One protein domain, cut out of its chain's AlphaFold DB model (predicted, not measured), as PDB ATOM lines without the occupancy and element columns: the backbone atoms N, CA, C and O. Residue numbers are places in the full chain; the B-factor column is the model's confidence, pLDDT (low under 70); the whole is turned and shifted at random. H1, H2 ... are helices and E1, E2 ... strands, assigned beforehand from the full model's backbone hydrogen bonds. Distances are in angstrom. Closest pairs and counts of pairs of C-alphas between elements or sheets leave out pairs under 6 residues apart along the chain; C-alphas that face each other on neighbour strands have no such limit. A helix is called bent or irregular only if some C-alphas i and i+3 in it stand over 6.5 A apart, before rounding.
ATOM      1  N   PRO A  22     -39.325  30.504  18.259       92.44
ATOM      2  CA  PRO A  22     -37.868  30.519  18.329       92.44
ATOM      3  C   PRO A  22     -37.243  31.204  17.108       92.44
ATOM      4  O   PRO A  22     -37.611  30.898  15.974       92.44
ATOM      5  N   SER A  23     -36.249  32.068  17.330       93.44
ATOM      6  CA  SER A  23     -35.544  32.793  16.260       93.44
ATOM      7  C   SER A  23     -34.925  31.865  15.211       93.44
ATOM      8  O   SER A  23     -34.944  32.189  14.030       93.44
ATOM      9  N   GLU A  24     -34.458  30.680  15.616       95.94
ATOM     10  CA  GLU A  24     -33.917  29.653  14.713       95.94
ATOM     11  C   GLU A  24     -34.914  29.245  13.613       95.94
ATOM     12  O   GLU A  24     -34.520  28.986  12.477       95.94
ATOM     13  N   LEU A  25     -36.220  29.225  13.924       92.69
ATOM     14  CA  LEU A  25     -37.257  28.884  12.946       92.69
ATOM     15  C   LEU A  25     -37.436  29.991  11.907       92.69
ATOM     16  O   LEU A  25     -37.632  29.689  10.732       92.69
ATOM     17  N   LEU A  26     -37.332  31.257  12.322       92.06
ATOM     18  CA  LEU A  26     -37.389  32.400  11.409       92.06
ATOM     19  C   LEU A  26     -36.171  32.405  10.481       92.06
ATOM     20  O   LEU A  26     -36.328  32.492   9.265       92.06
ATOM     21  N   LEU A  27     -34.977  32.191  11.039       93.44
ATOM     22  CA  LEU A  27     -33.735  32.102  10.270       93.44
ATOM     23  C   LEU A  27     -33.762  30.940   9.268       93.44
ATOM     24  O   LEU A  27     -33.401  31.118   8.107       93.44
ATOM     25  N   THR A  28     -34.248  29.767   9.687       93.25
ATOM     26  CA  THR A  28     -34.404  28.595   8.803       93.25
ATOM     27  C   THR A  28     -35.409  28.862   7.679       93.25
ATOM     28  O   THR A  28     -35.233  28.377   6.563       93.25
ATOM     29  N   ALA A  29     -36.441  29.663   7.949       89.00
ATOM     30  CA  ALA A  29     -37.399  30.122   6.946       89.00
ATOM     31  C   ALA A  29     -36.854  31.249   6.041       89.00
ATOM     32  O   ALA A  29     -37.570  31.714   5.156       89.00
ATOM     33  N   GLY A  30     -35.608  31.692   6.245       90.88
ATOM     34  CA  GLY A  30     -34.996  32.787   5.491       90.88
ATOM     35  C   GLY A  30     -35.524  34.171   5.873       90.88
ATOM     36  O   GLY A  30     -35.382  35.107   5.089       90.88
ATOM     37  N   ILE A  31     -36.143  34.307   7.049       92.12
ATOM     38  CA  ILE A  31     -36.678  35.566   7.569       92.12
ATOM     39  C   ILE A  31     -35.618  36.208   8.481       92.12
ATOM     40  O   ILE A  31     -35.252  35.612   9.500       92.12
ATOM     41  N   PRO A  32     -35.109  37.406   8.141       92.56
ATOM     42  CA  PRO A  32     -34.192  38.149   8.999       92.56
ATOM     43  C   PRO A  32     -34.815  38.492  10.360       92.56
ATOM     44  O   PRO A  32     -36.028  38.600  10.502       92.56
ATOM     45  N   LEU A  33     -33.984  38.677  11.388       91.31
ATOM     46  CA  LEU A  33     -34.472  39.042  12.729       91.31
ATOM     47  C   LEU A  33     -34.710  40.550  12.893       91.31
ATOM     48  O   LEU A  33     -35.312  40.972  13.876       91.31
ATOM     49  N   ASP A  34     -34.215  41.345  11.951       92.69
ATOM     50  CA  ASP A  34     -34.255  42.806  11.920       92.69
ATOM     51  C   ASP A  34     -35.321  43.362  10.962       92.69
ATOM     52  O   ASP A  34     -35.305  44.551  10.647       92.69
ATOM     53  N   CYS A  35     -36.261  42.527  10.511       88.25
ATOM     54  CA  CYS A  35     -37.373  42.947   9.665       88.25
ATOM     55  C   CYS A  35     -38.722  42.891  10.391       88.25
ATOM     56  O   CYS A  35     -38.935  42.086  11.300       88.25
ATOM     57  N   ASP A  36     -39.667  43.708   9.928       91.44
ATOM     58  CA  ASP A  36     -41.060  43.609  10.353       91.44
ATOM     59  C   ASP A  36     -41.679  42.295   9.855       91.44
ATOM     60  O   ASP A  36     -41.469  41.872   8.716       91.44
ATOM     61  N   LEU A  37     -42.454  41.641  10.723       91.44
ATOM     62  CA  LEU A  37     -43.148  40.398  10.396       91.44
ATOM     63  C   LEU A  37     -44.581  40.690   9.958       91.44
ATOM     64  O   LEU A  37     -45.365  41.288  10.697       91.44
ATOM     65  N   MET A  38     -44.953  40.171   8.794       92.62
ATOM     66  CA  MET A  38     -46.336  40.079   8.362       92.62
ATOM     67  C   MET A  38     -46.914  38.729   8.787       92.62
ATOM     68  O   MET A  38     -46.365  37.668   8.478       92.62
ATOM     69  N   ILE A  39     -48.032  38.777   9.511       91.62
ATOM     70  CA  ILE A  39     -48.736  37.596  10.011       91.62
ATOM     71  C   ILE A  39     -50.119  37.558   9.376       91.62
ATOM     72  O   ILE A  39     -50.919  38.475   9.557       91.62
ATOM     73  N   GLU A  40     -50.415  36.467   8.682       93.44
ATOM     74  CA  GLU A  40     -51.739  36.191   8.136       93.44
ATOM     75  C   GLU A  40     -52.260  34.879   8.718       93.44
ATOM     76  O   GLU A  40     -51.534  33.892   8.848       93.44
ATOM     77  N   THR A  41     -53.535  34.857   9.099       91.00
ATOM     78  CA  THR A  41     -54.182  33.656   9.624       91.00
ATOM     79  C   THR A  41     -55.190  33.136   8.616       91.00
ATOM     80  O   THR A  41     -56.048  33.866   8.123       91.00
ATOM     81  N   VAL A  42     -55.101  31.843   8.324       88.12
ATOM     82  CA  VAL A  42     -56.116  31.114   7.561       88.12
ATOM     83  C   VAL A  42     -56.539  29.893   8.382       88.12
ATOM     84  O   VAL A  42     -55.818  29.480   9.293       88.12
ATOM     85  N   PRO A  43     -57.725  29.311   8.150       90.38
ATOM     86  CA  PRO A  43     -58.187  28.185   8.953       90.38
ATOM     87  C   PRO A  43     -57.150  27.053   9.029       90.38
ATOM     88  O   PRO A  43     -56.768  26.478   8.016       90.38
ATOM     89  N   GLY A  44     -56.701  26.738  10.246       90.44
ATOM     90  CA  GLY A  44     -55.761  25.648  10.524       90.44
ATOM     91  C   GLY A  44     -54.274  26.012  10.491       90.44
ATOM     92  O   GLY A  44     -53.483  25.222  11.001       90.44
ATOM     93  N   VAL A  45     -53.875  27.179   9.966       91.19
ATOM     94  CA  VAL A  45     -52.456  27.580   9.907       91.19
ATOM     95  C   VAL A  45     -52.243  29.078  10.153       91.19
ATOM     96  O   VAL A  45     -53.099  29.919   9.876       91.19
ATOM     97  N   ILE A  46     -51.063  29.416  10.672       92.00
ATOM     98  CA  ILE A  46     -50.574  30.792  10.801       92.00
ATOM     99  C   ILE A  46     -49.419  30.935   9.819       92.00
ATOM    100  O   ILE A  46     -48.463  30.162   9.877       92.00
ATOM    101  N   LEU A  47     -49.520  31.902   8.919       92.94
ATOM    102  CA  LEU A  47     -48.487  32.203   7.943       92.94
ATOM    103  C   LEU A  47     -47.700  33.420   8.426       92.94
ATOM    104  O   LEU A  47     -48.282  34.458   8.740       92.94
ATOM    105  N   ILE A  48     -46.381  33.270   8.507       93.25
ATOM    106  CA  ILE A  48     -45.446  34.299   8.968       93.25
ATOM    107  C   ILE A  48     -44.449  34.536   7.837       93.25
ATOM    108  O   ILE A  48     -43.851  33.584   7.336       93.25
ATOM    109  N   GLY A  49     -44.277  35.787   7.428       91.69
ATOM    110  CA  GLY A  49     -43.335  36.162   6.377       91.69
ATOM    111  C   GLY A  49     -42.998  37.646   6.412       91.69
ATOM    112  O   GLY A  49     -43.450  38.368   7.293       91.69
ATOM    113  N   ILE A  50     -42.202  38.091   5.443       91.94
ATOM    114  CA  ILE A  50     -41.791  39.499   5.317       91.94
ATOM    115  C   ILE A  50     -42.877  40.304   4.585       91.94
ATOM    116  O   ILE A  50     -43.214  41.412   4.984       91.94
ATOM    117  N   GLU A  51     -43.476  39.722   3.541       90.81
ATOM    118  CA  GLU A  51     -44.523  40.367   2.747       90.81
ATOM    119  C   GLU A  51     -45.532  39.339   2.216       90.81
ATOM    120  O   GLU A  51     -45.146  38.288   1.688       90.81
ATOM    121  N   ALA A  52     -46.823  39.667   2.363       90.38
ATOM    122  CA  ALA A  52     -47.986  38.935   1.852       90.38
ATOM    123  C   ALA A  52     -47.805  37.399   1.874       90.38
ATOM    124  O   ALA A  52     -47.767  36.762   0.811       90.38
ATOM    125  N   PRO A  53     -47.617  36.786   3.058       90.38
ATOM    126  CA  PRO A  53     -47.239  35.382   3.164       90.38
ATOM    127  C   PRO A  53     -48.231  34.414   2.496       90.38
ATOM    128  O   PRO A  53     -47.783  33.420   1.919       90.38
ATOM    129  N   VAL A  54     -49.536  34.712   2.453       89.75
ATOM    130  CA  VAL A  54     -50.519  33.931   1.672       89.75
ATOM    131  C   VAL A  54     -50.157  33.925   0.186       89.75
ATOM    132  O   VAL A  54     -50.078  32.864  -0.434       89.75
ATOM    133  N   GLN A  55     -49.896  35.099  -0.392       87.06
ATOM    134  CA  GLN A  55     -49.557  35.211  -1.811       87.06
ATOM    135  C   GLN A  55     -48.233  34.513  -2.108       87.06
ATOM    136  O   GLN A  55     -48.120  33.789  -3.094       87.06
ATOM    137  N   THR A  56     -47.240  34.691  -1.236       87.88
ATOM    138  CA  THR A  56     -45.907  34.104  -1.406       87.88
ATOM    139  C   THR A  56     -45.939  32.576  -1.393       87.88
ATOM    140  O   THR A  56     -45.300  31.964  -2.249       87.88
ATOM    141  N   VAL A  57     -46.725  31.954  -0.508       85.25
ATOM    142  CA  VAL A  57     -46.912  30.491  -0.495       85.25
ATOM    143  C   VAL A  57     -47.649  30.000  -1.747       85.25
ATOM    144  O   VAL A  57     -47.359  28.912  -2.241       85.25
ATOM    145  N   CYS A  58     -48.558  30.802  -2.303       84.00
ATOM    146  CA  CYS A  58     -49.293  30.451  -3.519       84.00
ATOM    147  C   CYS A  58     -48.475  30.622  -4.814       84.00
ATOM    148  O   CYS A  58     -48.775  29.943  -5.796       84.00
ATOM    149  N   LYS A  59     -47.435  31.473  -4.838       85.69
ATOM    150  CA  LYS A  59     -46.637  31.787  -6.047       85.69
ATOM    151  C   LYS A  59     -46.168  30.558  -6.843       85.69
ATOM    152  O   LYS A  59     -46.340  30.575  -8.061       85.69
ATOM    153  N   PRO A  60     -45.608  29.493  -6.232       84.56
ATOM    154  CA  PRO A  60     -45.171  28.318  -6.987       84.56
ATOM    155  C   PRO A  60     -46.324  27.626  -7.720       84.56
ATOM    156  O   PRO A  60     -46.146  27.189  -8.850       84.56
ATOM    157  N   TYR A  61     -47.506  27.563  -7.104       82.38
ATOM    158  CA  TYR A  61     -48.695  26.966  -7.712       82.38
ATOM    159  C   TYR A  61     -49.263  27.842  -8.826       82.38
ATOM    160  O   TYR A  61     -49.605  27.332  -9.888       82.38
ATOM    161  N   LEU A  62     -49.306  29.161  -8.611       82.44
ATOM    162  CA  LEU A  62     -49.753  30.117  -9.625       82.44
ATOM    163  C   LEU A  62     -48.875  30.056 -10.878       82.44
ATOM    164  O   LEU A  62     -49.398  30.018 -11.984       82.44
ATOM    165  N   LYS A  63     -47.557  29.916 -10.707       85.56
ATOM    166  CA  LYS A  63     -46.630  29.756 -11.831       85.56
ATOM    167  C   LYS A  63     -46.929  28.510 -12.674       85.56
ATOM    168  O   LYS A  63     -46.792  28.552 -13.890       85.56
ATOM    169  N   VAL A  64     -47.346  27.408 -12.046       87.06
ATOM    170  CA  VAL A  64     -47.763  26.204 -12.783       87.06
ATOM    171  C   VAL A  64     -49.010  26.490 -13.620       87.06
ATOM    172  O   VAL A  64     -49.093  26.024 -14.752       87.06
ATOM    173  N   PHE A  65     -49.964  27.272 -13.107       85.88
ATOM    174  CA  PHE A  65     -51.130  27.687 -13.892       85.88
ATOM    175  C   PHE A  65     -50.729  28.571 -15.075       85.88
ATOM    176  O   PHE A  65     -51.169  28.295 -16.191       85.88
ATOM    177  N   ASP A  66     -49.819  29.527 -14.870       86.25
ATOM    178  CA  ASP A  66     -49.285  30.370 -15.945       86.25
ATOM    179  C   ASP A  66     -48.598  29.532 -17.042       86.25
ATOM    180  O   ASP A  66     -48.841  29.734 -18.231       86.25
ATOM    181  N   GLU A  67     -47.774  28.549 -16.660       90.38
ATOM    182  CA  GLU A  67     -47.094  27.634 -17.594       90.38
ATOM    183  C   GLU A  67     -48.073  26.739 -18.372       90.38
ATOM    184  O   GLU A  67     -47.795  26.354 -19.510       90.38
ATOM    185  N   LEU A  68     -49.230  26.426 -17.784       88.19
ATOM    186  CA  LEU A  68     -50.312  25.683 -18.429       88.19
ATOM    187  C   LEU A  68     -51.262  26.582 -19.239       88.19
ATOM    188  O   LEU A  68     -52.156  26.060 -19.905       88.19
ATOM    189  N   GLY A  69     -51.079  27.907 -19.202       87.44
ATOM    190  CA  GLY A  69     -51.964  28.880 -19.845       87.44
ATOM    191  C   GLY A  69     -53.340  28.998 -19.183       87.44
ATOM    192  O   GLY A  69     -54.295  29.391 -19.847       87.44
ATOM    193  N   ILE A  70     -53.451  28.625 -17.906       87.00
ATOM    194  CA  ILE A  70     -54.686  28.696 -17.121       87.00
ATOM    195  C   ILE A  70     -54.700  30.032 -16.385       87.00
ATOM    196  O   ILE A  70     -53.848  30.287 -15.532       87.00
ATOM    197  N   GLU A  71     -55.689  30.878 -16.668       83.06
ATOM    198  CA  GLU A  71     -55.812  32.144 -15.950       83.06
ATOM    199  C   GLU A  71     -56.294  31.928 -14.502       83.06
ATOM    200  O   GLU A  71     -57.161  31.081 -14.252       83.06
ATOM    201  N   PRO A  72     -55.834  32.740 -13.530       77.19
ATOM    202  CA  PRO A  72     -56.283  32.650 -12.138       77.19
ATOM    203  C   PRO A  72     -57.813  32.678 -11.980       77.19
ATOM    204  O   PRO A  72     -58.371  31.933 -11.176       77.19
ATOM    205  N   ASN A  73     -58.504  33.469 -12.808       80.31
ATOM    206  CA  ASN A  73     -59.965  33.577 -12.811       80.31
ATOM    207  C   ASN A  73     -60.661  32.250 -13.167       80.31
ATOM    208  O   ASN A  73     -61.747  31.961 -12.661       80.31
ATOM    209  N   GLU A  74     -60.051  31.429 -14.028       81.50
ATOM    210  CA  GLU A  74     -60.577  30.108 -14.391       81.50
ATOM    211  C   GLU A  74     -60.466  29.133 -13.215       81.50
ATOM    212  O   GLU A  74     -61.403  28.378 -12.934       81.50
ATOM    213  N   VAL A  75     -59.355  29.202 -12.475       78.44
ATOM    214  CA  VAL A  75     -59.143  28.424 -11.247       78.44
ATOM    215  C   VAL A  75     -60.152  28.836 -10.180       78.44
ATOM    216  O   VAL A  75     -60.792  27.973  -9.574       78.44
ATOM    217  N   GLU A  76     -60.355  30.137  -9.977       79.31
ATOM    218  CA  GLU A  76     -61.347  30.659  -9.033       79.31
ATOM    219  C   GLU A  76     -62.774  30.225  -9.397       79.31
ATOM    220  O   GLU A  76     -63.529  29.781  -8.527       79.31
ATOM    221  N   ALA A  77     -63.142  30.274 -10.680       81.31
ATOM    222  CA  ALA A  77     -64.452  29.830 -11.156       81.31
ATOM    223  C   ALA A  77     -64.680  28.316 -10.971       81.31
ATOM    224  O   ALA A  77     -65.821  27.878 -10.760       81.31
ATOM    225  N   LEU A  78     -63.613  27.513 -11.041       76.25
ATOM    226  CA  LEU A  78     -63.652  26.070 -10.805       76.25
ATOM    227  C   LEU A  78     -63.721  25.738  -9.304       76.25
ATOM    228  O   LEU A  78     -64.546  24.919  -8.893       76.25
ATOM    229  N   MET A  79     -62.892  26.396  -8.491       75.00
ATOM    230  CA  MET A  79     -62.732  26.144  -7.049       75.00
ATOM    231  C   MET A  79     -63.847  26.779  -6.204       75.00
ATOM    232  O   MET A  79     -64.214  26.249  -5.156       75.00
TER     233      MET A  79
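What this domain is: This is residues 22 to 79 of the 86 residues of an uncharacterized protein of Clostridium sp. AM43-3BH (UniProt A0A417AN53). A loose, elongated string of parts: the two-stranded hairpin of E1 and E2 has the short helix H1 at one end of the long axis, while the longest helix, H2, runs from beside the hairpin toward the other end. There the short helix H3 turns off at about a right angle to H2. The printed part has 58 residues with three named helices and two named strands, in the order H1, E1, E2, H2, H3; the sheet, order E1 - E2, is antiparallel and the class is mixed, helices and strands. The whole is loose, with a radius of gyration of the C-alphas of 14.5 A and spans of 39 by 24 by 15 A.

How they stand to each other: E1, residues 38 to 42, and E2, residues 45 to 49, form an antiparallel hairpin, at 161 degrees between their directions. N 40 and O 47 are 2.9 A apart and N 47 and O 40 2.8 A, both within hydrogen-bond range. The closest C-alphas of E2 and H2, residues 53 to 67, are those of Leu 47 and Pro 53, 5.9 A apart. H2 is close to but not clearly touching H3, residues 72 to 79, about perpendicular at 81 degrees; their closest C-alphas, of Phe 65 and Pro 72, are 7.4 A apart. H1, residues 23 to 28, is apart from E2, H2 and H3. Every O i to N i+4 pair is within hydrogen-bond range in H1 and H3, and 9 of 11 in H2.

Where its parts are: E1 measures 13.3 A and E2 13.0 A from first to last C-alpha. H2 measures 22.2 A and is irregular: C-alphas 57 and 60 are 7.1 A apart. H1 begins at C-alpha 23 (-35.544, 32.793, 16.260), and H3 ends at C-alpha 79 (-62.732, 26.144, -7.049).

The domain as a whole: The C-alphas farthest apart, of Asp 34 and Leu 78, are 40.8 A apart. The printed part has no cut. No link is long. The mean pLDDT of the printed part is 88.2, and no printed residue is under 70.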